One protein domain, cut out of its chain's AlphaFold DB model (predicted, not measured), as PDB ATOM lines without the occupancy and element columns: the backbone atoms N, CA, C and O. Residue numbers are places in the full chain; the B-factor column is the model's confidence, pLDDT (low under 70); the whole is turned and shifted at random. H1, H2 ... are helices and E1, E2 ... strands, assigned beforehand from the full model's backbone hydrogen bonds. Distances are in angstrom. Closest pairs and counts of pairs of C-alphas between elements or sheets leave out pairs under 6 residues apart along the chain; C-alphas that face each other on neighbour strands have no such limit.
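What this domain is: This is residues 14 to 71 and 79 to 233 of the 316 residues of the protein "Aamy domain-containing protein" of Monosporascus sp. 5C6A (UniProt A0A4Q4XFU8). What shape appears? With little regular structure, it is a loop-rich body holding two small parallel sheets; H3, then H2, lie beyond E2 and E3, while H5 packs on E4 and E5. What builds it? Of 213 printed residues, 85 are in H1 E1 H2 E2 H3 E3 H4 E4 H5 E5 H6, a mixed class. It is compact, with a radius of gyration of the C-alphas of 18.5 A, spanning 57 by 48 by 36 A.

Where its parts are: Where are the strands? E2 is residues 113 to 116, E3 145 to 148, E4 185 to 187, E5 222 to 226, E1 43 to 47. Where are the helices? H2 is 92 to 109, 25.8 A long, H3 124 to 137, H1 27 to 39, H4 176 to 179, H5 208 to 217, H6 227 to 231. C-alpha 27 is at (-8.295, -4.539, 86.341), C-alpha 231 at (-3.523, 1.734, 92.973).

How they stand to each other: How do strands pair? Parallel E2 and E3 have N 114 and O 145 at 2.8 A, parallel E4 and E5 N 186 and O 222 at 3.0 A. Which helices touch? H2 and H3 touch, their closest C-alphas, Arg 103 and Gly 137, 4.4 A apart; H1, H4, H5 and H6 touch no helix. Every O i to N i+4 pair is within hydrogen-bond range in H2, H3, H5 and H6, and 7 of 9 in H1; H4 is too short.

The domain as a whole: Is there a cut? Residues 72 to 78 are not printed; C-alphas 71 and 79 are 12.7 A apart. Where is confidence low? Residues 49 to 71 are among 78 under 70.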
ATOM      1  N   LEU A  14     -10.259   7.780  84.649       82.62
ATOM      2  CA  LEU A  14      -9.271   6.782  85.058       82.62
ATOM      3  C   LEU A  14      -8.940   5.873  83.871       82.62
ATOM      4  O   LEU A  14      -9.824   5.204  83.338       82.62
ATOM      5  N   GLN A  15      -7.675   5.812  83.472       86.50
ATOM      6  CA  GLN A  15      -7.166   4.835  82.517       86.50
ATOM      7  C   GLN A  15      -6.933   3.504  83.240       86.50
ATOM      8  O   GLN A  15      -5.921   3.321  83.908       86.50
ATOM      9  N   VAL A  16      -7.872   2.568  83.091       77.62
ATOM     10  CA  VAL A  16      -7.924   1.258  83.766       77.62
ATOM     11  C   VAL A  16      -7.051   0.228  83.037       77.62
ATOM     12  O   VAL A  16      -7.483  -0.874  82.710       77.62
ATOM     13  N   ILE A  17      -5.804   0.581  82.736       74.12
ATOM     14  CA  ILE A  17      -4.829  -0.335  82.140       74.12
ATOM     15  C   ILE A  17      -3.491  -0.226  82.862       74.12
ATOM     16  O   ILE A  17      -3.104   0.844  83.321       74.12
ATOM     17  N   GLU A  18      -2.804  -1.358  82.961       67.38
ATOM     18  CA  GLU A  18      -1.458  -1.480  83.508       67.38
ATOM     19  C   GLU A  18      -0.781  -2.640  82.773       67.38
ATOM     20  O   GLU A  18      -1.322  -3.750  82.764       67.38
ATOM     21  N   TRP A  19       0.382  -2.415  82.149       65.88
ATOM     22  CA  TRP A  19       1.009  -3.449  81.310       65.88
ATOM     23  C   TRP A  19       1.424  -4.687  82.112       65.88
ATOM     24  O   TRP A  19       1.392  -5.814  81.623       65.88
ATOM     25  N   ASN A  20       1.800  -4.482  83.373       64.62
ATOM     26  CA  ASN A  20       2.303  -5.535  84.249       64.62
ATOM     27  C   ASN A  20       1.212  -6.177  85.121       64.62
ATOM     28  O   ASN A  20       1.533  -6.849  86.106       64.62
ATOM     29  N   CYS A  21      -0.070  -5.974  84.795       61.97
ATOM     30  CA  CYS A  21      -1.149  -6.589  85.556       61.97
ATOM     31  C   CYS A  21      -1.100  -8.129  85.442       61.97
ATOM     32  O   CYS A  21      -0.877  -8.656  84.349       61.97
ATOM     33  N   PRO A  22      -1.294  -8.874  86.547       57.84
ATOM     34  CA  PRO A  22      -1.450 -10.324  86.503       57.84
ATOM     35  C   PRO A  22      -2.518 -10.775  85.493       57.84
ATOM     36  O   PRO A  22      -3.613 -10.224  85.450       57.84
ATOM     37  N   SER A  23      -2.226 -11.814  84.702       57.22
ATOM     38  CA  SER A  23      -3.146 -12.351  83.681       57.22
ATOM     39  C   SER A  23      -4.444 -12.944  84.249       57.22
ATOM     40  O   SER A  23      -5.381 -13.207  83.502       57.22
ATOM     41  N   ASP A  24      -4.469 -13.229  85.550       51.81
ATOM     42  CA  ASP A  24      -5.578 -13.802  86.315       51.81
ATOM     43  C   ASP A  24      -6.446 -12.750  87.019       51.81
ATOM     44  O   ASP A  24      -7.534 -13.080  87.483       51.81
ATOM     45  N   GLU A  25      -6.013 -11.489  87.072       54.00
ATOM     46  CA  GLU A  25      -6.739 -10.432  87.768       54.00
ATOM     47  C   GLU A  25      -7.122  -9.313  86.801       54.00
ATOM     48  O   GLU A  25      -6.320  -8.444  86.469       54.00
ATOM     49  N   GLN A  26      -8.381  -9.293  86.379       65.31
ATOM     50  CA  GLN A  26      -8.886  -8.309  85.434       65.31
ATOM     51  C   GLN A  26      -9.021  -6.919  86.113       65.31
ATOM     52  O   GLN A  26      -9.862  -6.754  87.002       65.31
ATOM     53  N   PRO A  27      -8.241  -5.880  85.725       64.75
ATOM     54  CA  PRO A  27      -8.295  -4.539  86.341       64.75
ATOM     55  C   PRO A  27      -9.694  -3.926  86.387       64.75
ATOM     56  O   PRO A  27     -10.035  -3.162  87.295       64.75
ATOM     57  N   HIS A  28     -10.531  -4.280  85.415       67.25
ATOM     58  CA  HIS A  28     -11.896  -3.792  85.313       67.25
ATOM     59  C   HIS A  28     -12.828  -4.383  86.384       67.25
ATOM     60  O   HIS A  28     -13.727  -3.677  86.841       67.25
ATOM     61  N   GLU A  29     -12.608  -5.618  86.851       67.69
ATOM     62  CA  GLU A  29     -13.394  -6.208  87.947       67.69
ATOM     63  C   GLU A  29     -13.081  -5.506  89.273       67.69
ATOM     64  O   GLU A  29     -13.986  -5.106  90.009       67.69
ATOM     65  N   ARG A  30     -11.790  -5.263  89.543       68.69
ATOM     66  CA  ARG A  30     -11.356  -4.473  90.705       68.69
ATOM     67  C   ARG A  30     -11.926  -3.061  90.663       68.69
ATOM     68  O   ARG A  30     -12.477  -2.601  91.658       68.69
ATOM     69  N   THR A  31     -11.862  -2.411  89.505       69.44
ATOM     70  CA  THR A  31     -12.425  -1.067  89.309       69.44
ATOM     71  C   THR A  31     -13.937  -1.056  89.536       69.44
ATOM     72  O   THR A  31     -14.438  -0.177  90.232       69.44
ATOM     73  N   SER A  32     -14.657  -2.069  89.042       69.88
ATOM     74  CA  SER A  32     -16.109  -2.211  89.232       69.88
ATOM     75  C   SER A  32     -16.495  -2.291  90.714       69.88
ATOM     76  O   SER A  32     -17.442  -1.635  91.149       69.88
ATOM     77  N   ASN A  33     -15.717  -3.020  91.518       67.75
ATOM     78  CA  ASN A  33     -15.928  -3.114  92.967       67.75
ATOM     79  C   ASN A  33     -15.599  -1.810  93.718       67.75
ATOM     80  O   ASN A  33     -16.057  -1.621  94.844       67.75
ATOM     81  N   GLN A  34     -14.822  -0.912  93.109       70.00
ATOM     82  CA  GLN A  34     -14.367   0.347  93.704       70.00
ATOM     83  C   GLN A  34     -15.104   1.580  93.162       70.00
ATOM     84  O   GLN A  34     -14.801   2.692  93.592       70.00
ATOM     85  N   LEU A  35     -16.101   1.421  92.278       70.25
ATOM     86  CA  LEU A  35     -16.840   2.548  91.688       70.25
ATOM     87  C   LEU A  35     -17.375   3.554  92.727       70.25
ATOM     88  O   LEU A  35     -17.227   4.753  92.491       70.25
ATOM     89  N   PRO A  36     -17.941   3.145  93.887       70.12
ATOM     90  CA  PRO A  36     -18.371   4.109  94.900       70.12
ATOM     91  C   PRO A  36     -17.210   4.916  95.496       70.12
ATOM     92  O   PRO A  36     -17.359   6.106  95.752       70.12
ATOM     93  N   ALA A  37     -16.052   4.284  95.705       68.94
ATOM     94  CA  ALA A  37     -14.863   4.950  96.230       68.94
ATOM     95  C   ALA A  37     -14.248   5.904  95.196       68.94
ATOM     96  O   ALA A  37     -13.884   7.021  95.549       68.94
ATOM     97  N   LEU A  38     -14.210   5.497  93.923       68.56
ATOM     98  CA  LEU A  38     -13.780   6.331  92.798       68.56
ATOM     99  C   LEU A  38     -14.681   7.559  92.623       68.56
ATOM    100  O   LEU A  38     -14.190   8.674  92.477       68.56
ATOM    101  N   LYS A  39     -16.000   7.378  92.744       67.50
ATOM    102  CA  LYS A  39     -16.952   8.489  92.686       67.50
ATOM    103  C   LYS A  39     -16.758   9.495  93.826       67.50
ATOM    104  O   LYS A  39     -16.959  10.681  93.616       67.50
ATOM    105  N   ASN A  40     -16.349   9.044  95.014       66.62
ATOM    106  CA  ASN A  40     -16.080   9.934  96.153       66.62
ATOM    107  C   ASN A  40     -14.827  10.807  95.973       66.62
ATOM    108  O   ASN A  40     -14.628  11.731  96.758       66.62
ATOM    109  N   ILE A  41     -13.976  10.490  94.996       64.88
ATOM    110  CA  ILE A  41     -12.788  11.273  94.636       64.88
ATOM    111  C   ILE A  41     -12.935  11.915  93.247       64.88
ATOM    112  O   ILE A  41     -11.935  12.202  92.596       64.88
ATOM    113  N   ASP A  42     -14.178  12.095  92.789       69.12
ATOM    114  CA  ASP A  42     -14.554  12.747  91.528       69.12
ATOM    115  C   ASP A  42     -14.046  12.064  90.244       69.12
ATOM    116  O   ASP A  42     -14.038  12.661  89.167       69.12
ATOM    117  N   VAL A  43     -13.698  10.773  90.315       72.38
ATOM    118  CA  VAL A  43     -13.503   9.943  89.118       72.38
ATOM    119  C   VAL A  43     -14.872   9.524  88.586       72.38
ATOM    120  O   VAL A  43     -15.591   8.739  89.210       72.38
ATOM    121  N   ASN A  44     -15.231  10.049  87.417       73.19
ATOM    122  CA  ASN A  44     -16.557   9.899  86.809       73.19
ATOM    123  C   ASN A  44     -16.535   9.278  85.403       73.19
ATOM    124  O   ASN A  44     -17.599   8.997  84.849       73.19
ATOM    125  N   ALA A  45     -15.351   8.971  84.870       81.62
ATOM    126  CA  ALA A  45     -15.180   8.174  83.660       81.62
ATOM    127  C   ALA A  45     -14.073   7.124  83.836       81.62
ATOM    128  O   ALA A  45     -13.091   7.340  84.546       81.62
ATOM    129  N   ALA A  46     -14.218   5.982  83.166       81.94
ATOM    130  CA  ALA A  46     -13.223   4.917  83.156       81.94
ATOM    131  C   ALA A  46     -12.928   4.496  81.715       81.94
ATOM    132  O   ALA A  46     -13.814   4.032  80.997       81.94
ATOM    133  N   TRP A  47     -11.671   4.633  81.304       81.62
ATOM    134  CA  TRP A  47     -11.164   4.061  80.066       81.62
ATOM    135  C   TRP A  47     -10.717   2.624  80.348       81.62
ATOM    136  O   TRP A  47      -9.683   2.385  80.966       81.62
ATOM    137  N   LEU A  48     -11.527   1.663  79.906       78.19
ATOM    138  CA  LEU A  48     -11.284   0.233  80.095       78.19
ATOM    139  C   LEU A  48     -10.250  -0.321  79.090       78.19
ATOM    140  O   LEU A  48     -10.192   0.155  77.951       78.19
ATOM    141  N   PRO A  49      -9.453  -1.337  79.479       68.06
ATOM    142  CA  PRO A  49      -8.450  -1.948  78.610       68.06
ATOM    143  C   PRO A  49      -9.124  -2.786  77.511       68.06
ATOM    144  O   PRO A  49     -10.349  -2.941  77.500       68.06
ATOM    145  N   ARG A  50      -8.327  -3.354  76.591       60.41
ATOM    146  CA  ARG A  50      -8.815  -4.316  75.584       60.41
ATOM    147  C   ARG A  50      -9.629  -5.431  76.245       60.41
ATOM    148  O   ARG A  50      -9.194  -6.032  77.225       60.41
ATOM    149  N   GLY A  51     -10.799  -5.716  75.689       51.91
ATOM    150  CA  GLY A  51     -11.709  -6.727  76.199       51.91
ATOM    151  C   GLY A  51     -11.223  -8.116  75.819       51.91
ATOM    152  O   GLY A  51     -11.671  -8.670  74.819       51.91
ATOM    153  N   GLU A  52     -10.340  -8.714  76.617       36.84
ATOM    154  CA  GLU A  52     -10.105 -10.154  76.538       36.84
ATOM    155  C   GLU A  52     -11.242 -10.890  77.254       36.84
ATOM    156  O   GLU A  52     -11.283 -11.009  78.474       36.84
ATOM    157  N   ARG A  53     -12.204 -11.364  76.453       33.28
ATOM    158  CA  ARG A  53     -13.200 -12.388  76.802       33.28
ATOM    159  C   ARG A  53     -13.912 -12.180  78.150       33.28
ATOM    160  O   ARG A  53     -13.983 -13.087  78.975       33.28
ATOM    161  N   LEU A  54     -14.582 -11.041  78.292       33.12
ATOM    162  CA  LEU A  54     -15.878 -11.028  78.969       33.12
ATOM    163  C   LEU A  54     -16.864 -11.827  78.105       33.12
ATOM    164  O   LEU A  54     -16.748 -11.853  76.875       33.12
ATOM    165  N   ALA A  55     -17.830 -12.506  78.711       27.45
ATOM    166  CA  ALA A  55     -18.984 -13.011  77.979       27.45
ATOM    167  C   ALA A  55     -19.816 -11.805  77.470       27.45
ATOM    168  O   ALA A  55     -20.818 -11.448  78.075       27.45
ATOM    169  N   GLY A  56     -19.348 -11.174  76.380       24.94
ATOM    170  CA  GLY A  56     -19.842  -9.929  75.763       24.94
ATOM    171  C   GLY A  56     -19.527  -8.639  76.549       24.94
ATOM    172  O   GLY A  56     -19.252  -8.716  77.744       24.94
ATOM    173  N   PRO A  57     -19.646  -7.440  75.941       30.97
ATOM    174  CA  PRO A  57     -19.197  -6.977  74.627       30.97
ATOM    175  C   PRO A  57     -17.801  -6.318  74.709       30.97
ATOM    176  O   PRO A  57     -17.364  -5.793  75.728       30.97
ATOM    177  N   THR A  58     -17.107  -6.386  73.584       29.17
ATOM    178  CA  THR A  58     -15.699  -6.065  73.312       29.17
ATOM    179  C   THR A  58     -15.330  -4.575  73.352       29.17
ATOM    180  O   THR A  58     -16.030  -3.753  72.768       29.17
ATOM    181  N   SER A  59     -14.130  -4.261  73.851       27.41
ATOM    182  CA  SER A  59     -13.292  -3.167  73.330       27.41
ATOM    183  C   SER A  59     -12.254  -3.769  72.368       27.41
ATOM    184  O   SER A  59     -11.530  -4.700  72.727       27.41
ATOM    185  N   VAL A  60     -12.226  -3.280  71.123       31.44
ATOM    186  CA  VAL A  60     -11.328  -3.730  70.041       31.44
ATOM    187  C   VAL A  60     -10.378  -2.589  69.699       31.44
ATOM    188  O   VAL A  60     -10.822  -1.453  69.540       31.44
ATOM    189  N   ILE A  61      -9.086  -2.906  69.583       31.09
ATOM    190  CA  ILE A  61      -8.114  -2.051  68.898       31.09
ATOM    191  C   ILE A  61      -8.267  -2.303  67.406       31.09
ATOM    192  O   ILE A  61      -8.214  -3.437  66.935       31.09
ATOM    193  N   LEU A  62      -8.512  -1.218  66.705       29.98
ATOM    194  CA  LEU A  62      -8.781  -1.123  65.289       29.98
ATOM    195  C   LEU A  62      -7.536  -0.487  64.671       29.98
ATOM    196  O   LEU A  62      -7.163   0.547  65.194       29.98
ATOM    197  N   ASN A  63      -6.901  -1.096  63.656       27.02
ATOM    198  CA  ASN A  63      -5.711  -0.597  62.929       27.02
ATOM    199  C   ASN A  63      -6.049  -0.498  61.435       27.02
ATOM    200  O   ASN A  63      -6.474  -1.526  60.936       27.02
ATOM    201  N   PHE A  64      -5.965   0.656  60.750       36.94
ATOM    202  CA  PHE A  64      -6.710   0.904  59.492       36.94
ATOM    203  C   PHE A  64      -6.106   2.008  58.572       36.94
ATOM    204  O   PHE A  64      -5.953   3.143  59.001       36.94
ATOM    205  N   ASP A  65      -5.882   1.701  57.283       34.81
ATOM    206  CA  ASP A  65      -5.051   2.423  56.283       34.81
ATOM    207  C   ASP A  65      -5.687   3.643  55.527       34.81
ATOM    208  O   ASP A  65      -6.842   3.610  55.087       34.81
ATOM    209  N   ARG A  66      -4.832   4.655  55.266       32.50
ATOM    210  CA  ARG A  66      -4.687   5.602  54.122       32.50
ATOM    211  C   ARG A  66      -5.357   6.996  53.982       32.50
ATOM    212  O   ARG A  66      -6.533   7.142  53.636       32.50
ATOM    213  N   PHE A  67      -4.459   8.003  53.943       30.92
ATOM    214  CA  PHE A  67      -4.412   9.293  53.192       30.92
ATOM    215  C   PHE A  67      -4.480  10.599  54.023       30.92
ATOM    216  O   PHE A  67      -5.556  11.036  54.422       30.92
ATOM    217  N   MET A  68      -3.329  11.282  54.146       29.12
ATOM    218  CA  MET A  68      -3.185  12.733  54.376       29.12
ATOM    219  C   MET A  68      -2.621  13.399  53.102       29.12
ATOM    220  O   MET A  68      -1.835  12.763  52.392       29.12
ATOM    221  N   PRO A  69      -3.005  14.646  52.767       31.47
ATOM    222  CA  PRO A  69      -2.362  15.408  51.701       31.47
ATOM    223  C   PRO A  69      -0.963  15.859  52.146       31.47
ATOM    224  O   PRO A  69      -0.711  16.009  53.336       31.47
ATOM    225  N   GLU A  70      -0.078  16.061  51.171       35.19
ATOM    226  CA  GLU A  70       1.313  16.511  51.316       35.19
ATOM    227  C   GLU A  70       1.490  17.564  52.430       35.19
ATOM    228  O   GLU A  70       1.111  18.724  52.267       35.19
ATOM    229  N   SER A  71       2.081  17.165  53.559       33.75
ATOM    230  CA  SER A  71       2.809  18.082  54.432       33.75
ATOM    231  C   SER A  71       4.289  17.812  54.212       33.75
ATOM    232  O   SER A  71       4.789  16.735  54.544       33.75
ATOM    233  N   ALA A  79       3.400   6.747  57.023       52.66
ATOM    234  CA  ALA A  79       3.484   6.014  58.280       52.66
ATOM    235  C   ALA A  79       2.315   5.036  58.522       52.66
ATOM    236  O   ALA A  79       2.214   4.535  59.634       52.66
ATOM    237  N   ASP A  80       1.455   4.747  57.537       51.62
ATOM    238  CA  ASP A  80       0.290   3.854  57.705       51.62
ATOM    239  C   ASP A  80       0.677   2.481  58.313       51.62
ATOM    240  O   ASP A  80       0.035   1.982  59.232       51.62
ATOM    241  N   LEU A  81       1.802   1.893  57.887       48.84
ATOM    242  CA  LEU A  81       2.248   0.594  58.397       48.84
ATOM    243  C   LEU A  81       2.890   0.705  59.794       48.84
ATOM    244  O   LEU A  81       4.065   1.062  59.911       48.84
ATOM    245  N   LEU A  82       2.170   0.270  60.834       56.81
ATOM    246  CA  LEU A  82       2.709   0.144  62.197       56.81
ATOM    247  C   LEU A  82       3.174  -1.287  62.538       56.81
ATOM    248  O   LEU A  82       4.364  -1.523  62.756       56.81
ATOM    249  N   MET A  83       2.255  -2.264  62.609       40.59
ATOM    250  CA  MET A  83       2.564  -3.667  62.947       40.59
ATOM    251  C   MET A  83       1.470  -4.667  62.520       40.59
ATOM    252  O   MET A  83       0.322  -4.298  62.295       40.59
ATOM    253  N   PHE A  84       1.825  -5.959  62.467       69.75
ATOM    254  CA  PHE A  84       0.969  -7.086  62.051       69.75
ATOM    255  C   PHE A  84       0.450  -6.992  60.603       69.75
ATOM    256  O   PHE A  84       1.240  -6.789  59.684       69.75
ATOM    257  N   ALA A  85      -0.838  -7.277  60.389       66.88
ATOM    258  CA  ALA A  85      -1.504  -7.164  59.103       66.88
ATOM    259  C   ALA A  85      -2.286  -5.855  59.102       66.88
ATOM    260  O   ALA A  85      -3.271  -5.719  59.829       66.88
ATOM    261  N   ASP A  86      -1.807  -4.910  58.307       59.59
ATOM    262  CA  ASP A  86      -2.450  -3.620  58.142       59.59
ATOM    263  C   ASP A  86      -3.747  -3.770  57.344       59.59
ATOM    264  O   ASP A  86      -3.806  -4.536  56.373       59.59
ATOM    265  N   LEU A  87      -4.816  -3.122  57.795       65.06
ATOM    266  CA  LEU A  87      -6.126  -3.256  57.170       65.06
ATOM    267  C   LEU A  87      -6.352  -2.140  56.158       65.06
ATOM    268  O   LEU A  87      -6.428  -0.972  56.521       65.06
ATOM    269  N   ASP A  88      -6.605  -2.522  54.909       71.62
ATOM    270  CA  ASP A  88      -6.943  -1.596  53.825       71.62
ATOM    271  C   ASP A  88      -8.299  -0.909  54.063       71.62
ATOM    272  O   ASP A  88      -9.360  -1.467  53.763       71.62
ATOM    273  N   CYS A  89      -8.273   0.330  54.559       71.12
ATOM    274  CA  CYS A  89      -9.485   1.109  54.839       71.12
ATOM    275  C   CYS A  89      -9.981   1.960  53.685       71.12
ATOM    276  O   CYS A  89     -10.937   2.723  53.826       71.12
ATOM    277  N   SER A  90      -9.420   1.721  52.500       76.12
ATOM    278  CA  SER A  90     -10.061   2.076  51.242       76.12
ATOM    279  C   SER A  90     -10.971   0.960  50.714       76.12
ATOM    280  O   SER A  90     -11.832   1.217  49.867       76.12
ATOM    281  N   HIS A  91     -10.824  -0.275  51.213       80.06
ATOM    282  CA  HIS A  91     -11.596  -1.413  50.732       80.06
ATOM    283  C   HIS A  91     -13.067  -1.322  51.191       80.06
ATOM    284  O   HIS A  91     -13.340  -1.356  52.394       80.06
ATOM    285  N   PRO A  92     -14.058  -1.310  50.274       85.31
ATOM    286  CA  PRO A  92     -15.466  -1.109  50.637       85.31
ATOM    287  C   PRO A  92     -16.005  -2.109  51.667       85.31
ATOM    288  O   PRO A  92     -16.757  -1.734  52.559       85.31
ATOM    289  N   GLY A  93     -15.588  -3.378  51.575       86.69
ATOM    290  CA  GLY A  93     -15.999  -4.407  52.538       86.69
ATOM    291  C   GLY A  93     -15.419  -4.209  53.942       86.69
ATOM    292  O   GLY A  93     -16.044  -4.613  54.913       86.69
ATOM    293  N   VAL A  94     -14.251  -3.567  54.055       81.62
ATOM    294  CA  VAL A  94     -13.619  -3.252  55.345       81.62
ATOM    295  C   VAL A  94     -14.369  -2.090  56.001       81.62
ATOM    296  O   VAL A  94     -14.784  -2.201  57.150       81.62
ATOM    297  N   ILE A  95     -14.661  -1.034  55.233       83.19
ATOM    298  CA  ILE A  95     -15.481   0.107  55.676       83.19
ATOM    299  C   ILE A  95     -16.850  -0.362  56.194       83.19
ATOM    300  O   ILE A  95     -17.278   0.033  57.281       83.19
ATOM    301  N   GLU A  96     -17.530  -1.235  55.444       87.50
ATOM    302  CA  GLU A  96     -18.842  -1.765  55.830       87.50
ATOM    303  C   GLU A  96     -18.786  -2.585  57.127       87.50
ATOM    304  O   GLU A  96     -19.650  -2.417  57.997       87.50
ATOM    305  N   ASP A  97     -17.786  -3.460  57.275       86.81
ATOM    306  CA  ASP A  97     -17.663  -4.343  58.437       86.81
ATOM    307  C   ASP A  97     -17.347  -3.551  59.713       86.81
ATOM    308  O   ASP A  97     -18.036  -3.692  60.725       86.81
ATOM    309  N   ILE A  98     -16.388  -2.625  59.651       85.00
ATOM    310  CA  ILE A  98     -15.976  -1.812  60.807       85.00
ATOM    311  C   ILE A  98     -17.069  -0.815  61.201       85.00
ATOM    312  O   ILE A  98     -17.344  -0.636  62.392       85.00
ATOM    313  N   GLY A  99     -17.737  -0.192  60.224       84.56
ATOM    314  CA  GLY A  99     -18.890   0.675  60.484       84.56
ATOM    315  C   GLY A  99     -20.046  -0.101  61.126       84.56
ATOM    316  O   GLY A  99     -20.668   0.359  62.086       84.56
ATOM    317  N   SER A 100     -20.296  -1.331  60.665       84.69
ATOM    318  CA  SER A 100     -21.300  -2.221  61.261       84.69
ATOM    319  C   SER A 100     -20.931  -2.674  62.669       84.69
ATOM    320  O   SER A 100     -21.808  -2.736  63.537       84.69
ATOM    321  N   TRP A 101     -19.653  -2.970  62.908       84.44
ATOM    322  CA  TRP A 101     -19.127  -3.273  64.232       84.44
ATOM    323  C   TRP A 101     -19.314  -2.092  65.183       84.44
ATOM    324  O   TRP A 101     -19.864  -2.291  66.266       84.44
ATOM    325  N   GLY A 102     -18.958  -0.877  64.745       78.44
ATOM    326  CA  GLY A 102     -19.160   0.360  65.494       78.44
ATOM    327  C   GLY A 102     -20.604   0.455  65.970       78.44
ATOM    328  O   GLY A 102     -20.859   0.345  67.166       78.44
ATOM    329  N   ARG A 103     -21.566   0.502  65.036       79.31
ATOM    330  CA  ARG A 103     -23.011   0.557  65.343       79.31
ATOM    331  C   ARG A 103     -23.471  -0.509  66.345       79.31
ATOM    332  O   ARG A 103     -24.270  -0.207  67.232       79.31
ATOM    333  N   ARG A 104     -22.985  -1.750  66.214       77.00
ATOM    334  CA  ARG A 104     -23.385  -2.869  67.083       77.00
ATOM    335  C   ARG A 104     -22.849  -2.724  68.505       77.00
ATOM    336  O   ARG A 104     -23.617  -2.892  69.447       77.00
ATOM    337  N   VAL A 105     -21.567  -2.389  68.663       72.88
ATOM    338  CA  VAL A 105     -20.946  -2.249  69.988       72.88
ATOM    339  C   VAL A 105     -21.679  -1.206  70.830       72.88
ATOM    340  O   VAL A 105     -21.936  -1.461  72.001       72.88
ATOM    341  N   PHE A 106     -22.116  -0.083  70.254       66.12
ATOM    342  CA  PHE A 106     -22.900   0.908  71.009       66.12
ATOM    343  C   PHE A 106     -24.281   0.414  71.418       66.12
ATOM    344  O   PHE A 106     -24.681   0.623  72.564       66.12
ATOM    345  N   GLY A 107     -24.995  -0.235  70.493       63.44
ATOM    346  CA  GLY A 107     -26.336  -0.753  70.756       63.44
ATOM    347  C   GLY A 107     -26.363  -1.806  71.868       63.44
ATOM    348  O   GLY A 107     -27.369  -1.934  72.561       63.44
ATOM    349  N   GLU A 108     -25.259  -2.534  72.059       65.50
ATOM    350  CA  GLU A 108     -25.174  -3.655  72.998       65.50
ATOM    351  C   GLU A 108     -24.420  -3.325  74.300       65.50
ATOM    352  O   GLU A 108     -24.746  -3.892  75.342       65.50
ATOM    353  N   ALA A 109     -23.434  -2.419  74.275       65.06
ATOM    354  CA  ALA A 109     -22.507  -2.210  75.394       65.06
ATOM    355  C   ALA A 109     -22.791  -0.981  76.270       65.06
ATOM    356  O   ALA A 109     -22.213  -0.867  77.349       65.06
ATOM    357  N   GLY A 110     -23.647  -0.051  75.830       68.38
ATOM    358  CA  GLY A 110     -23.992   1.136  76.625       68.38
ATOM    359  C   GLY A 110     -22.808   2.071  76.920       68.38
ATOM    360  O   GLY A 110     -22.815   2.769  77.932       68.38
ATOM    361  N   LEU A 111     -21.783   2.081  76.060       76.25
ATOM    362  CA  LEU A 111     -20.587   2.909  76.236       76.25
ATOM    363  C   LEU A 111     -20.903   4.412  76.105       76.25
ATOM    364  O   LEU A 111     -21.794   4.834  75.358       76.25
ATOM    365  N   ALA A 112     -20.139   5.230  76.834       78.69
ATOM    366  CA  ALA A 112     -20.214   6.694  76.783       78.69
ATOM    367  C   ALA A 112     -19.258   7.314  75.745       78.69
ATOM    368  O   ALA A 112     -19.442   8.462  75.344       78.69
ATOM    369  N   GLY A 113     -18.248   6.564  75.299       81.62
ATOM    370  CA  GLY A 113     -17.224   7.071  74.394       81.62
ATOM    371  C   GLY A 113     -16.127   6.064  74.068       81.62
ATOM    372  O   GLY A 113     -16.186   4.914  74.508       81.62
ATOM    373  N   PHE A 114     -15.153   6.506  73.269       83.75
ATOM    374  CA  PHE A 114     -14.070   5.696  72.710       83.75
ATOM    375  C   PHE A 114     -12.705   6.337  72.948       83.75
ATOM    376  O   PHE A 114     -12.545   7.547  72.799       83.75
ATOM    377  N   ARG A 115     -11.706   5.494  73.237       84.56
ATOM    378  CA  ARG A 115     -10.300   5.831  73.016       84.56
ATOM    379  C   ARG A 115      -9.846   5.193  71.711       84.56
ATOM    380  O   ARG A 115      -9.892   3.970  71.594       84.56
ATOM    381  N   LEU A 116      -9.401   6.009  70.765       83.56
ATOM    382  CA  LEU A 116      -8.864   5.568  69.482       83.56
ATOM    383  C   LEU A 116      -7.353   5.355  69.624       83.56
ATOM    384  O   LEU A 116      -6.627   6.265  70.021       83.56
ATOM    385  N   ASP A 117      -6.920   4.120  69.393       80.06
ATOM    386  CA  ASP A 117      -5.518   3.695  69.438       80.06
ATOM    387  C   ASP A 117      -4.791   4.161  68.175       80.06
ATOM    388  O   ASP A 117      -5.375   4.099  67.093       80.06
ATOM    389  N   ALA A 118      -3.543   4.611  68.316       74.06
ATOM    390  CA  ALA A 118      -2.626   4.805  67.197       74.06
ATOM    391  C   ALA A 118      -3.136   5.712  66.043       74.06
ATOM    392  O   ALA A 118      -2.677   5.567  64.913       74.06
ATOM    393  N   VAL A 119      -4.039   6.677  66.291       74.31
ATOM    394  CA  VAL A 119      -4.854   7.371  65.257       74.31
ATOM    395  C   VAL A 119      -4.049   8.051  64.140       74.31
ATOM    396  O   VAL A 119      -4.562   8.272  63.048       74.31
ATOM    397  N   GLN A 120      -2.786   8.387  64.400       73.38
ATOM    398  CA  GLN A 120      -1.859   8.958  63.419       73.38
ATOM    399  C   GLN A 120      -1.565   8.035  62.225       73.38
ATOM    400  O   GLN A 120      -1.115   8.507  61.187       73.38
ATOM    401  N   HIS A 121      -1.823   6.735  62.376       71.00
ATOM    402  CA  HIS A 121      -1.643   5.708  61.350       71.00
ATOM    403  C   HIS A 121      -2.925   5.467  60.528       71.00
ATOM    404  O   HIS A 121      -3.026   4.473  59.819       71.00
ATOM    405  N   PHE A 122      -3.920   6.360  60.646       67.44
ATOM    406  CA  PHE A 122      -5.253   6.199  60.073       67.44
ATOM    407  C   PHE A 122      -5.645   7.392  59.219       67.44
ATOM    408  O   PHE A 122      -5.343   8.548  59.527       67.44
ATOM    409  N   SER A 123      -6.443   7.123  58.187       73.31
ATOM    410  CA  SER A 123      -7.087   8.179  57.413       73.31
ATOM    411  C   SER A 123      -8.014   9.014  58.291       73.31
ATOM    412  O   SER A 123      -8.995   8.516  58.844       73.31
ATOM    413  N   GLU A 124      -7.781  10.322  58.334       72.94
ATOM    414  CA  GLU A 124      -8.643  11.268  59.049       72.94
ATOM    415  C   GLU A 124     -10.099  11.196  58.554       72.94
ATOM    416  O   GLU A 124     -11.055  11.342  59.318       72.94
ATOM    417  N   ARG A 125     -10.273  10.948  57.249       79.25
ATOM    418  CA  ARG A 125     -11.584  10.750  56.631       79.25
ATOM    419  C   ARG A 125     -12.255   9.487  57.157       79.25
ATOM    420  O   ARG A 125     -13.409   9.562  57.564       79.25
ATOM    421  N   PHE A 126     -11.545   8.362  57.145       81.38
ATOM    422  CA  PHE A 126     -12.075   7.089  57.625       81.38
ATOM    423  C   PHE A 126     -12.469   7.177  59.101       81.38
ATOM    424  O   PHE A 126     -13.581   6.799  59.460       81.38
ATOM    425  N   THR A 127     -11.602   7.748  59.943       82.88
ATOM    426  CA  THR A 127     -11.880   7.932  61.372       82.88
ATOM    427  C   THR A 127     -13.147   8.756  61.586       82.88
ATOM    428  O   THR A 127     -14.003   8.362  62.375       82.88
ATOM    429  N   ARG A 128     -13.324   9.855  60.839       84.19
ATOM    430  CA  ARG A 128     -14.550  10.669  60.902       84.19
ATOM    431  C   ARG A 128     -15.795   9.914  60.451       84.19
ATOM    432  O   ARG A 128     -16.789   9.922  61.168       84.19
ATOM    433  N   GLU A 129     -15.739   9.247  59.299       86.88
ATOM    434  CA  GLU A 129     -16.872   8.464  58.786       86.88
ATOM    435  C   GLU A 129     -17.256   7.343  59.768       86.88
ATOM    436  O   GLU A 129     -18.436   7.112  60.027       86.88
ATOM    437  N   TRP A 130     -16.274   6.693  60.398       88.19
ATOM    438  CA  TRP A 130     -16.526   5.693  61.430       88.19
ATOM    439  C   TRP A 130     -17.149   6.291  62.702       88.19
ATOM    440  O   TRP A 130     -18.084   5.710  63.256       88.19
ATOM    441  N   MET A 131     -16.684   7.460  63.158       87.00
ATOM    442  CA  MET A 131     -17.289   8.179  64.288       87.00
ATOM    443  C   MET A 131     -18.746   8.572  63.999       87.00
ATOM    444  O   MET A 131     -19.592   8.515  64.894       87.00
ATOM    445  N   ASP A 132     -19.071   8.954  62.764       87.19
ATOM    446  CA  ASP A 132     -20.448   9.247  62.359       87.19
ATOM    447  C   ASP A 132     -21.331   7.996  62.454       87.19
ATOM    448  O   ASP A 132     -22.434   8.051  63.006       87.19
ATOM    449  N   GLU A 133     -20.826   6.844  62.009       86.00
ATOM    450  CA  GLU A 133     -21.526   5.560  62.124       86.00
ATOM    451  C   GLU A 133     -21.713   5.118  63.581       86.00
ATOM    452  O   GLU A 133     -22.788   4.657  63.979       86.00
ATOM    453  N   ALA A 134     -20.689   5.313  64.406       83.19
ATOM    454  CA  ALA A 134     -20.738   5.102  65.845       83.19
ATOM    455  C   ALA A 134     -21.838   5.950  66.514       83.19
ATOM    456  O   ALA A 134     -22.691   5.421  67.235       83.19
ATOM    457  N   ASN A 135     -21.882   7.252  66.215       84.31
ATOM    458  CA  ASN A 135     -22.912   8.165  66.716       84.31
ATOM    459  C   ASN A 135     -24.317   7.812  66.190       84.31
ATOM    460  O   ASN A 135     -25.300   7.909  66.933       84.31
ATOM    461  N   ALA A 136     -24.438   7.352  64.940       83.62
ATOM    462  CA  ALA A 136     -25.708   6.902  64.369       83.62
ATOM    463  C   ALA A 136     -26.291   5.699  65.132       83.62
ATOM    464  O   ALA A 136     -27.507   5.623  65.328       83.62
ATOM    465  N   GLY A 137     -25.433   4.811  65.650       78.19
ATOM    466  CA  GLY A 137     -25.825   3.707  66.534       78.19
ATOM    467  C   GLY A 137     -26.551   4.148  67.815       78.19
ATOM    468  O   GLY A 137     -27.366   3.395  68.343       78.19
ATOM    469  N   ARG A 138     -26.332   5.387  68.283       75.31
ATOM    470  CA  ARG A 138     -27.016   5.995  69.444       75.31
ATOM    471  C   ARG A 138     -28.343   6.687  69.105       75.31
ATOM    472  O   ARG A 138     -28.926   7.352  69.959       75.31
ATOM    473  N   GLY A 139     -28.827   6.569  67.868       72.19
ATOM    474  CA  GLY A 139     -30.041   7.257  67.418       72.19
ATOM    475  C   GLY A 139     -29.851   8.761  67.178       72.19
ATOM    476  O   GLY A 139     -30.837   9.483  67.054       72.19
ATOM    477  N   GLY A 140     -28.601   9.239  67.117       64.12
ATOM    478  CA  GLY A 140     -28.247  10.609  66.728       64.12
ATOM    479  C   GLY A 140     -28.584  11.722  67.730       64.12
ATOM    480  O   GLY A 140     -28.329  12.883  67.425       64.12
ATOM    481  N   SER A 141     -29.148  11.414  68.906       61.19
ATOM    482  CA  SER A 141     -29.552  12.428  69.897       61.19
ATOM    483  C   SER A 141     -28.477  12.775  70.932       61.19
ATOM    484  O   SER A 141     -28.567  13.829  71.554       61.19
ATOM    485  N   GLU A 142     -27.467  11.921  71.120       69.44
ATOM    486  CA  GLU A 142     -26.348  12.157  72.040       69.44
ATOM    487  C   GLU A 142     -25.026  11.830  71.344       69.44
ATOM    488  O   GLU A 142     -24.847  10.712  70.854       69.44
ATOM    489  N   GLN A 143     -24.115  12.806  71.299       77.44
ATOM    490  CA  GLN A 143     -22.762  12.594  70.787       77.44
ATOM    491  C   GLN A 143     -21.939  11.789  71.790       77.44
ATOM    492  O   GLN A 143     -21.993  12.025  72.998       77.44
ATOM    493  N   LEU A 144     -21.166  10.847  71.268       81.75
ATOM    494  CA  LEU A 144     -20.200  10.075  72.035       81.75
ATOM    495  C   LEU A 144     -18.956  10.910  72.325       81.75
ATOM    496  O   LEU A 144     -18.550  11.751  71.522       81.75
ATOM    497  N   PHE A 145     -18.320  10.632  73.458       84.44
ATOM    498  CA  PHE A 145     -16.991  11.158  73.740       84.44
ATOM    499  C   PHE A 145     -15.933  10.396  72.929       84.44
ATOM    500  O   PHE A 145     -15.988   9.169  72.835       84.44
ATOM    501  N   TYR A 146     -14.941  11.099  72.387       85.88
ATOM    502  CA  TYR A 146     -13.799  10.486  71.711       85.88
ATOM    503  C   TYR A 146     -12.505  11.122  72.205       85.88
ATOM    504  O   TYR A 146     -12.385  12.342  72.257       85.88
ATOM    505  N   VAL A 147     -11.520  10.287  72.517       86.00
ATOM    506  CA  VAL A 147     -10.130  10.695  72.736       86.00
ATOM    507  C   VAL A 147      -9.250   9.859  71.825       86.00
ATOM    508  O   VAL A 147      -9.468   8.659  71.693       86.00
ATOM    509  N   SER A 148      -8.263  10.472  71.184       82.06
ATOM    510  CA  SER A 148      -7.390   9.765  70.248       82.06
ATOM    511  C   SER A 148      -5.943   9.871  70.690       82.06
ATOM    512  O   SER A 148      -5.494  10.931  71.117       82.06
ATOM    513  N   GLU A 149      -5.221   8.765  70.591       78.88
ATOM    514  CA  GLU A 149      -3.781   8.751  70.778       78.88
ATOM    515  C   GLU A 149      -3.083   9.181  69.487       78.88
ATOM    516  O   GLU A 149      -3.154   8.485  68.474       78.88
ATOM    517  N   PHE A 150      -2.385  10.311  69.553       79.06
ATOM    518  CA  PHE A 150      -1.509  10.812  68.501       79.06
ATOM    519  C   PHE A 150      -0.163  11.166  69.145       79.06
ATOM    520  O   PHE A 150      -0.043  12.167  69.853       79.06
ATOM    521  N   TRP A 151       0.845  10.324  68.943       78.88
ATOM    522  CA  TRP A 151       2.190  10.486  69.482       78.88
ATOM    523  C   TRP A 151       3.057  11.341  68.558       78.88
ATOM    524  O   TRP A 151       3.585  10.866  67.554       78.88
ATOM    525  N   ILE A 152       3.278  12.597  68.950       70.06
ATOM    526  CA  ILE A 152       4.303  13.455  68.346       70.06
ATOM    527  C   ILE A 152       5.561  13.355  69.206       70.06
ATOM    528  O   ILE A 152       5.536  13.700  70.388       70.06
ATOM    529  N   GLN A 153       6.668  12.891  68.629       58.72
ATOM    530  CA  GLN A 153       7.965  12.951  69.300       58.72
ATOM    531  C   GLN A 153       8.531  14.371  69.210       58.72
ATOM    532  O   GLN A 153       9.263  14.695  68.279       58.72
ATOM    533  N   ASP A 154       8.226  15.198  70.209       56.16
ATOM    534  CA  ASP A 154       9.001  16.401  70.515       56.16
ATOM    535  C   ASP A 154       9.474  16.335  71.974       56.16
ATOM    536  O   ASP A 154       8.828  16.809  72.907       56.16
ATOM    537  N   ALA A 155      10.601  15.651  72.180       47.16
ATOM    538  CA  ALA A 155      11.171  15.397  73.503       47.16
ATOM    539  C   ALA A 155      11.783  16.652  74.166       47.16
ATOM    540  O   ALA A 155      12.304  16.557  75.275       47.16
ATOM    541  N   GLY A 156      11.766  17.817  73.505       47.75
ATOM    542  CA  GLY A 156      12.485  19.005  73.968       47.75
ATOM    543  C   GLY A 156      11.850  19.728  75.160       47.75
ATOM    544  O   GLY A 156      12.579  20.271  75.983       47.75
ATOM    545  N   ALA A 157      10.519  19.744  75.277       45.56
ATOM    546  CA  ALA A 157       9.831  20.670  76.188       45.56
ATOM    547  C   ALA A 157       9.636  20.159  77.633       45.56
ATOM    548  O   ALA A 157       9.532  20.966  78.554       45.56
ATOM    549  N   LEU A 158       9.585  18.839  77.860       47.94
ATOM    550  CA  LEU A 158       9.236  18.267  79.175       47.94
ATOM    551  C   LEU A 158      10.442  17.807  80.012       47.94
ATOM    552  O   LEU A 158      10.340  17.760  81.233       47.94
ATOM    553  N   CYS A 159      11.605  17.527  79.411       50.59
ATOM    554  CA  CYS A 159      12.775  17.023  80.152       50.59
ATOM    555  C   CYS A 159      13.381  18.028  81.155       50.59
ATOM    556  O   CYS A 159      14.156  17.638  82.032       50.59
ATOM    557  N   ASP A 160      13.035  19.310  81.048       56.44
ATOM    558  CA  ASP A 160      13.585  20.354  81.913       56.44
ATOM    559  C   ASP A 160      12.782  20.548  83.207       56.44
ATOM    560  O   ASP A 160      13.350  20.999  84.202       56.44
ATOM    561  N   CYS A 161      11.490  20.187  83.246       54.72
ATOM    562  CA  CYS A 161      10.620  20.469  84.397       54.72
ATOM    563  C   CYS A 161      10.815  19.509  85.586       54.72
ATOM    564  O   CYS A 161      10.438  19.840  86.711       54.72
ATOM    565  N   GLU A 162      11.448  18.359  85.355       54.22
ATOM    566  CA  GLU A 162      11.721  17.339  86.375       54.22
ATOM    567  C   GLU A 162      13.020  17.591  87.153       54.22
ATOM    568  O   GLU A 162      13.332  16.882  88.110       54.22
ATOM    569  N   GLN A 163      13.801  18.602  86.772       64.31
ATOM    570  CA  GLN A 163      15.065  18.914  87.434       64.31
ATOM    571  C   GLN A 163      14.845  19.745  88.704       64.31
ATOM    572  O   GLN A 163      13.982  20.623  88.780       64.31
ATOM    573  N   GLU A 164      15.668  19.509  89.727       59.59
ATOM    574  CA  GLU A 164      15.644  20.329  90.936       59.59
ATOM    575  C   GLU A 164      15.988  21.791  90.588       59.59
ATOM    576  O   GLU A 164      17.059  22.085  90.060       59.59
ATOM    577  N   GLY A 165      15.065  22.715  90.877       64.06
ATOM    578  CA  GLY A 165      15.209  24.133  90.527       64.06
ATOM    579  C   GLY A 165      14.694  24.514  89.135       64.06
ATOM    580  O   GLY A 165      14.934  25.645  88.708       64.06
ATOM    581  N   ALA A 166      13.982  23.613  88.451       71.19
ATOM    582  CA  ALA A 166      13.328  23.902  87.183       71.19
ATOM    583  C   ALA A 166      12.339  25.073  87.274       71.19
ATOM    584  O   ALA A 166      11.620  25.257  88.263       71.19
ATOM    585  N   ASP A 167      12.280  25.863  86.204       77.12
ATOM    586  CA  ASP A 167      11.347  26.974  86.088       77.12
ATOM    587  C   ASP A 167       9.973  26.491  85.614       77.12
ATOM    588  O   ASP A 167       9.708  26.363  84.421       77.12
ATOM    589  N   LEU A 168       9.066  26.266  86.562       80.94
ATOM    590  CA  LEU A 168       7.709  25.799  86.270       80.94
ATOM    591  C   LEU A 168       6.802  26.864  85.631       80.94
ATOM    592  O   LEU A 168       5.655  26.561  85.311       80.94
ATOM    593  N   ARG A 169       7.263  28.109  85.434       80.50
ATOM    594  CA  ARG A 169       6.428  29.168  84.831       80.50
ATOM    595  C   ARG A 169       5.970  28.822  83.413       80.50
ATOM    596  O   ARG A 169       4.891  29.262  83.036       80.50
ATOM    597  N   GLY A 170       6.767  28.040  82.684       81.38
ATOM    598  CA  GLY A 170       6.464  27.581  81.327       81.38
ATOM    599  C   GLY A 170       5.928  26.153  81.244       81.38
ATOM    600  O   GLY A 170       5.886  25.594  80.159       81.38
ATOM    601  N   VAL A 171       5.518  25.530  82.360       82.94
ATOM    602  CA  VAL A 171       5.131  24.101  82.383       82.94
ATOM    603  C   VAL A 171       3.954  23.754  81.456       82.94
ATOM    604  O   VAL A 171       3.789  22.602  81.071       82.94
ATOM    605  N   PHE A 172       3.140  24.746  81.089       84.62
ATOM    606  CA  PHE A 172       2.016  24.582  80.165       84.62
ATOM    607  C   PHE A 172       2.258  25.205  78.786       84.62
ATOM    608  O   PHE A 172       1.371  25.121  77.933       84.62
ATOM    609  N   ASP A 173       3.415  25.828  78.559       84.75
ATOM    610  CA  ASP A 173       3.715  26.469  77.283       84.75
ATOM    611  C   ASP A 173       3.787  25.432  76.163       84.75
ATOM    612  O   ASP A 173       4.289  24.324  76.343       84.75
ATOM    613  N   ASP A 174       3.202  25.780  75.017       82.69
ATOM    614  CA  ASP A 174       3.135  24.944  73.815       82.69
ATOM    615  C   ASP A 174       2.428  23.585  73.988       82.69
ATOM    616  O   ASP A 174       2.467  22.736  73.097       82.69
ATOM    617  N   THR A 175       1.677  23.399  75.077       85.12
ATOM    618  CA  THR A 175       0.859  22.198  75.290       85.12
ATOM    619  C   THR A 175      -0.465  22.246  74.520       85.12
ATOM    620  O   THR A 175      -1.051  23.311  74.294       85.12
ATOM    621  N   LEU A 176      -1.009  21.071  74.174       83.75
ATOM    622  CA  LEU A 176      -2.347  20.971  73.575       83.75
ATOM    623  C   LEU A 176      -3.416  21.564  74.496       83.75
ATOM    624  O   LEU A 176      -4.323  22.236  74.026       83.75
ATOM    625  N   ALA A 177      -3.288  21.369  75.806       84.81
ATOM    626  CA  ALA A 177      -4.242  21.906  76.764       84.81
ATOM    627  C   ALA A 177      -4.208  23.442  76.856       84.81
ATOM    628  O   ALA A 177      -5.256  24.034  77.081       84.81
ATOM    629  N   GLN A 178      -3.062  24.089  76.596       84.62
ATOM    630  CA  GLN A 178      -2.977  25.552  76.482       84.62
ATOM    631  C   GLN A 178      -3.641  26.069  75.195       84.62
ATOM    632  O   GLN A 178      -4.281  27.123  75.206       84.62
ATOM    633  N   ARG A 179      -3.473  25.351  74.077       84.38
ATOM    634  CA  ARG A 179      -3.942  25.783  72.746       84.38
ATOM    635  C   ARG A 179      -5.410  25.437  72.486       84.38
ATOM    636  O   ARG A 179      -6.147  26.259  71.955       84.38
ATOM    637  N   GLU A 180      -5.825  24.238  72.879       84.00
ATOM    638  CA  GLU A 180      -7.127  23.625  72.601       84.00
ATOM    639  C   GLU A 180      -7.700  22.964  73.876       84.00
ATOM    640  O   GLU A 180      -7.874  21.744  73.941       84.00
ATOM    641  N   PRO A 181      -8.017  23.750  74.923       82.75
ATOM    642  CA  PRO A 181      -8.332  23.244  76.265       82.75
ATOM    643  C   PRO A 181      -9.549  22.312  76.332       82.75
ATOM    644  O   PRO A 181      -9.609  21.454  77.207       82.75
ATOM    645  N   LEU A 182     -10.521  22.469  75.427       81.69
ATOM    646  CA  LEU A 182     -11.712  21.610  75.361       81.69
ATOM    647  C   LEU A 182     -11.461  20.287  74.620       81.69
ATOM    648  O   LEU A 182     -12.258  19.366  74.751       81.69
ATOM    649  N   ASN A 183     -10.363  20.193  73.864       83.44
ATOM    650  CA  ASN A 183     -10.001  19.036  73.041       83.44
ATOM    651  C   ASN A 183      -8.728  18.336  73.553       83.44
ATOM    652  O   ASN A 183      -8.098  17.574  72.823       83.44
ATOM    653  N   ALA A 184      -8.333  18.600  74.801       84.62
ATOM    654  CA  ALA A 184      -7.127  18.053  75.404       84.62
ATOM    655  C   ALA A 184      -7.468  17.091  76.544       84.62
ATOM    656  O   ALA A 184      -8.167  17.458  77.488       84.62
ATOM    657  N   VAL A 185      -6.913  15.880  76.495       89.44
ATOM    658  CA  VAL A 185      -6.839  14.985  77.655       89.44
ATOM    659  C   VAL A 185      -5.423  15.055  78.207       89.44
ATOM    660  O   VAL A 185      -4.462  14.773  77.495       89.44
ATOM    661  N   THR A 186      -5.287  15.458  79.465       89.62
ATOM    662  CA  THR A 186      -3.988  15.617  80.128       89.62
ATOM    663  C   THR A 186      -3.668  14.382  80.959       89.62
ATOM    664  O   THR A 186      -4.487  13.960  81.778       89.62
ATOM    665  N   VAL A 187      -2.472  13.828  80.776       91.62
ATOM    666  CA  VAL A 187      -1.965  12.644  81.485       91.62
ATOM    667  C   VAL A 187      -0.609  12.956  82.113       91.62
ATOM    668  O   VAL A 187       0.149  13.752  81.569       91.62
ATOM    669  N   VAL A 188      -0.297  12.315  83.241       89.75
ATOM    670  CA  VAL A 188       1.068  12.305  83.805       89.75
ATOM    671  C   VAL A 188       1.874  11.158  83.201       89.75
ATOM    672  O   VAL A 188       3.012  11.336  82.789       89.75
ATOM    673  N   GLN A 189       1.264   9.977  83.132       86.94
ATOM    674  CA  GLN A 189       1.846   8.767  82.571       86.94
ATOM    675  C   GLN A 189       0.718   7.902  81.991       86.94
ATOM    676  O   GLN A 189      -0.449   8.070  82.346       86.94
ATOM    677  N   ASN A 190       1.056   6.974  81.102       87.06
ATOM    678  CA  ASN A 190       0.147   5.958  80.572       87.06
ATOM    679  C   ASN A 190       0.868   4.607  80.436       87.06
ATOM    680  O   ASN A 190       2.055   4.502  80.732       87.06
ATOM    681  N   HIS A 191       0.159   3.576  79.973       82.81
ATOM    682  CA  HIS A 191       0.714   2.227  79.826       82.81
ATOM    683  C   HIS A 191       1.928   2.117  78.881       82.81
ATOM    684  O   HIS A 191       2.793   1.293  79.151       82.81
ATOM    685  N   ASP A 192       2.054   2.943  77.837       81.75
ATOM    686  CA  ASP A 192       3.184   2.865  76.891       81.75
ATOM    687  C   ASP A 192       4.439   3.618  77.355       81.75
ATOM    688  O   ASP A 192       5.546   3.339  76.889       81.75
ATOM    689  N   THR A 193       4.275   4.559  78.289       83.25
ATOM    690  CA  THR A 193       5.356   5.379  78.867       83.25
ATOM    691  C   THR A 193       5.942   4.773  80.143       83.25
ATOM    692  O   THR A 193       6.883   5.320  80.720       83.25
ATOM    693  N   GLN A 194       5.418   3.634  80.609       78.06
ATOM    694  CA  GLN A 194       5.948   2.934  81.780       78.06
ATOM    695  C   GLN A 194       7.335   2.344  81.516       78.06
ATOM    696  O   GLN A 194       7.749   2.089  80.386       78.06
ATOM    697  N   LYS A 195       8.055   2.057  82.601       76.31
ATOM    698  CA  LYS A 195       9.378   1.444  82.519       76.31
ATOM    699  C   LYS A 195       9.327   0.080  81.830       76.31
ATOM    700  O   LYS A 195       8.645  -0.835  82.293       76.31
ATOM    701  N   GLY A 196      10.138  -0.082  80.795       72.50
ATOM    702  CA  GLY A 196      10.255  -1.274  79.967       72.50
ATOM    703  C   GLY A 196       9.273  -1.335  78.798       72.50
ATOM    704  O   GLY A 196       9.151  -2.415  78.224       72.50
ATOM    705  N   GLN A 197       8.583  -0.237  78.471       76.94
ATOM    706  CA  GLN A 197       7.558  -0.172  77.419       76.94
ATOM    707  C   GLN A 197       8.024   0.592  76.171       76.94
ATOM    708  O   GLN A 197       9.135   1.122  76.122       76.94
ATOM    709  N   THR A 198       7.177   0.595  75.138       71.19
ATOM    710  CA  THR A 198       7.503   0.999  73.759       71.19
ATOM    711  C   THR A 198       7.969   2.450  73.629       71.19
ATOM    712  O   THR A 198       8.879   2.717  72.846       71.19
ATOM    713  N   VAL A 199       7.387   3.375  74.398       76.12
ATOM    714  CA  VAL A 199       7.761   4.802  74.409       76.12
ATOM    715  C   VAL A 199       8.101   5.266  75.829       76.12
ATOM    716  O   VAL A 199       7.638   6.312  76.282       76.12
ATOM    717  N   GLU A 200       8.910   4.465  76.539       79.44
ATOM    718  CA  GLU A 200       9.369   4.733  77.911       79.44
ATOM    719  C   GLU A 200       9.756   6.211  78.101       79.44
ATOM    720  O   GLU A 200      10.768   6.680  77.582       79.44
ATOM    721  N   THR A 201       8.936   6.923  78.874       80.69
ATOM    722  CA  THR A 201       9.121   8.327  79.250       80.69
ATOM    723  C   THR A 201       8.736   8.422  80.719       80.69
ATOM    724  O   THR A 201       7.558   8.422  81.075       80.69
ATOM    725  N   ILE A 202       9.740   8.355  81.591       78.06
ATOM    726  CA  ILE A 202       9.526   8.179  83.027       78.06
ATOM    727  C   ILE A 202       9.347   9.532  83.690       78.06
ATOM    728  O   ILE A 202      10.296  10.300  83.737       78.06
ATOM    729  N   VAL A 203       8.171   9.750  84.281       81.31
ATOM    730  CA  VAL A 203       7.991  10.816  85.267       81.31
ATOM    731  C   VAL A 203       8.509  10.342  86.613       81.31
ATOM    732  O   VAL A 203       8.033   9.337  87.152       81.31
ATOM    733  N   GLU A 204       9.481  11.065  87.159       76.75
ATOM    734  CA  GLU A 204      10.099  10.721  88.435       76.75
ATOM    735  C   GLU A 204       9.087  10.730  89.592       76.75
ATOM    736  O   GLU A 204       8.244  11.621  89.738       76.75
ATOM    737  N   ASP A 205       9.199   9.733  90.470       74.12
ATOM    738  CA  ASP A 205       8.211   9.448  91.517       74.12
ATOM    739  C   ASP A 205       7.973  10.621  92.481       74.12
ATOM    740  O   ASP A 205       6.860  10.825  92.970       74.12
ATOM    741  N   PHE A 206       9.010  11.419  92.756       73.00
ATOM    742  CA  PHE A 206       8.884  12.596  93.617       73.00
ATOM    743  C   PHE A 206       8.084  13.730  92.953       73.00
ATOM    744  O   PHE A 206       7.506  14.556  93.659       73.00
ATOM    745  N   PHE A 207       8.054  13.774  91.616       78.75
ATOM    746  CA  PHE A 207       7.390  14.811  90.832       78.75
ATOM    747  C   PHE A 207       5.941  14.447  90.492       78.75
ATOM    748  O   PHE A 207       5.108  15.341  90.359       78.75
ATOM    749  N   LYS A 208       5.590  13.153  90.445       82.69
ATOM    750  CA  LYS A 208       4.221  12.688  90.144       82.69
ATOM    751  C   LYS A 208       3.116  13.407  90.933       82.69
ATOM    752  O   LYS A 208       2.160  13.851  90.299       82.69
ATOM    753  N   PRO A 209       3.199  13.613  92.267       78.31
ATOM    754  CA  PRO A 209       2.161  14.356  92.990       78.31
ATOM    755  C   PRO A 209       2.018  15.814  92.529       78.31
ATOM    756  O   PRO A 209       0.909  16.350  92.515       78.31
ATOM    757  N   LEU A 210       3.125  16.458  92.138       76.50
ATOM    758  CA  LEU A 210       3.119  17.813  91.585       76.50
ATOM    759  C   LEU A 210       2.492  17.816  90.187       76.50
ATOM    760  O   LEU A 210       1.595  18.615  89.939       76.50
ATOM    761  N   ALA A 211       2.879  16.878  89.321       84.75
ATOM    762  CA  ALA A 211       2.305  16.717  87.986       84.75
ATOM    763  C   ALA A 211       0.788  16.447  88.033       84.75
ATOM    764  O   ALA A 211       0.018  17.096  87.325       84.75
ATOM    765  N   TYR A 212       0.329  15.572  88.934       84.12
ATOM    766  CA  TYR A 212      -1.102  15.349  89.156       84.12
ATOM    767  C   TYR A 212      -1.809  16.600  89.681       84.12
ATOM    768  O   TYR A 212      -2.907  16.910  89.227       84.12
ATOM    769  N   SER A 213      -1.182  17.362  90.582       79.44
ATOM    770  CA  SER A 213      -1.744  18.636  91.052       79.44
ATOM    771  C   SER A 213      -1.892  19.645  89.909       79.44
ATOM    772  O   SER A 213      -2.892  20.357  89.862       79.44
ATOM    773  N   LEU A 214      -0.934  19.685  88.976       83.06
ATOM    774  CA  LEU A 214      -0.996  20.540  87.793       83.06
ATOM    775  C   LEU A 214      -2.190  20.177  86.907       83.06
ATOM    776  O   LEU A 214      -2.953  21.068  86.568       83.06
ATOM    777  N   ILE A 215      -2.401  18.902  86.575       85.00
ATOM    778  CA  ILE A 215      -3.492  18.525  85.656       85.00
ATOM    779  C   ILE A 215      -4.877  18.475  86.321       85.00
ATOM    780  O   ILE A 215      -5.875  18.705  85.651       85.00
ATOM    781  N   LEU A 216      -4.964  18.189  87.626       80.94
ATOM    782  CA  LEU A 216      -6.247  18.077  88.339       80.94
ATOM    783  C   LEU A 216      -6.801  19.431  88.798       80.94
ATOM    784  O   LEU A 216      -8.013  19.578  88.945       80.94
ATOM    785  N   LEU A 217      -5.930  20.407  89.076       76.50
ATOM    786  CA  LEU A 217      -6.335  21.728  89.579       76.50
ATOM    787  C   LEU A 217      -6.343  22.806  88.496       76.50
ATOM    788  O   LEU A 217      -6.825  23.916  88.732       76.50
ATOM    789  N   TRP A 218      -5.789  22.511  87.323       75.88
ATOM    790  CA  TRP A 218      -5.827  23.436  86.209       75.88
ATOM    791  C   TRP A 218      -7.180  23.368  85.503       75.88
ATOM    792  O   TRP A 218      -7.748  22.305  85.292       75.88
ATOM    793  N   ALA A 219      -7.715  24.535  85.148       70.94
ATOM    794  CA  ALA A 219      -9.053  24.653  84.569       70.94
ATOM    795  C   ALA A 219      -9.132  24.225  83.090       70.94
ATOM    796  O   ALA A 219     -10.196  24.334  82.484       70.94
ATOM    797  N   GLN A 220      -8.008  23.833  82.488       80.25
ATOM    798  CA  GLN A 220      -7.888  23.504  81.070       80.25
ATOM    799  C   GLN A 220      -7.570  22.021  80.907       80.25
ATOM    800  O   GLN A 220      -6.781  21.465  81.669       80.25
ATOM    801  N   GLY A 221      -8.146  21.407  79.875       82.31
ATOM    802  CA  GLY A 221      -8.013  19.979  79.628       82.31
ATOM    803  C   GLY A 221      -8.946  19.124  80.484       82.31
ATOM    804  O   GLY A 221      -9.610  19.585  81.411       82.31
ATOM    805  N   SER A 222      -9.005  17.848  80.124       86.75
ATOM    806  CA  SER A 222      -9.702  16.800  80.861       86.75
ATOM    807  C   SER A 222      -8.663  15.877  81.503       86.75
ATOM    808  O   SER A 222      -7.971  15.156  80.775       86.75
ATOM    809  N   PRO A 223      -8.503  15.882  82.837       89.25
ATOM    810  CA  PRO A 223      -7.498  15.063  83.496       89.25
ATOM    811  C   PRO A 223      -7.811  13.571  83.392       89.25
ATOM    812  O   PRO A 223      -8.949  13.124  83.578       89.25
ATOM    813  N   CYS A 224      -6.765  12.790  83.131       89.44
ATOM    814  CA  CYS A 224      -6.810  11.340  83.114       89.44
ATOM    815  C   CYS A 224      -5.714  10.764  84.021       89.44
ATOM    816  O   CYS A 224      -4.529  11.071  83.873       89.44
ATOM    817  N   ILE A 225      -6.129   9.941  84.983       88.06
ATOM    818  CA  ILE A 225      -5.268   9.295  85.976       88.06
ATOM    819  C   ILE A 225      -4.913   7.888  85.491       88.06
ATOM    820  O   ILE A 225      -5.784   7.165  85.009       88.06
ATOM    821  N   LEU A 226      -3.657   7.468  85.654       89.06
ATOM    822  CA  LEU A 226      -3.232   6.099  85.355       89.06
ATOM    823  C   LEU A 226      -3.562   5.148  86.515       89.06
ATOM    824  O   LEU A 226      -3.251   5.437  87.671       89.06
ATOM    825  N   TYR A 227      -4.129   3.976  86.209       82.06
ATOM    826  CA  TYR A 227      -4.440   2.937  87.198       82.06
ATOM    827  C   TYR A 227      -3.248   2.577  88.096       82.06
ATOM    828  O   TYR A 227      -3.404   2.540  89.317       82.06
ATOM    829  N   GLY A 228      -2.063   2.363  87.515       78.56
ATOM    830  CA  GLY A 228      -0.846   2.031  88.259       78.56
ATOM    831  C   GLY A 228      -0.358   3.128  89.205       78.56
ATOM    832  O   GLY A 228       0.232   2.817  90.237       78.56
ATOM    833  N   ASP A 229      -0.636   4.401  88.918       81.31
ATOM    834  CA  ASP A 229      -0.304   5.493  89.840       81.31
ATOM    835  C   ASP A 229      -1.347   5.632  90.959       81.31
ATOM    836  O   ASP A 229      -1.003   6.010  92.076       81.31
ATOM    837  N   LEU A 230      -2.616   5.299  90.699       75.81
ATOM    838  CA  LEU A 230      -3.672   5.369  91.713       75.81
ATOM    839  C   LEU A 230      -3.632   4.189  92.695       75.81
ATOM    840  O   LEU A 230      -3.773   4.381  93.901       75.81
ATOM    841  N   TYR A 231      -3.463   2.969  92.183       70.75
ATOM    842  CA  TYR A 231      -3.523   1.734  92.973       70.75
ATOM    843  C   TYR A 231      -2.150   1.132  93.271       70.75
ATOM    844  O   TYR A 231      -2.051   0.179  94.045       70.75
ATOM    845  N   GLY A 232      -1.090   1.681  92.682       66.06
ATOM    846  CA  GLY A 232       0.209   1.038  92.685       66.06
ATOM    847  C   GLY A 232       0.334  -0.036  91.605       66.06
ATOM    848  O   GLY A 232      -0.634  -0.440  90.961       66.06
ATOM    849  N   TRP A 233       1.553  -0.524  91.409       58.66
ATOM    850  CA  TRP A 233       1.878  -1.494  90.366       58.66
ATOM    851  C   TRP A 233       2.867  -2.540  90.863       58.66
ATOM    852  O   TRP A 233       3.695  -2.298  91.743       58.66
TER     853      TRP A 233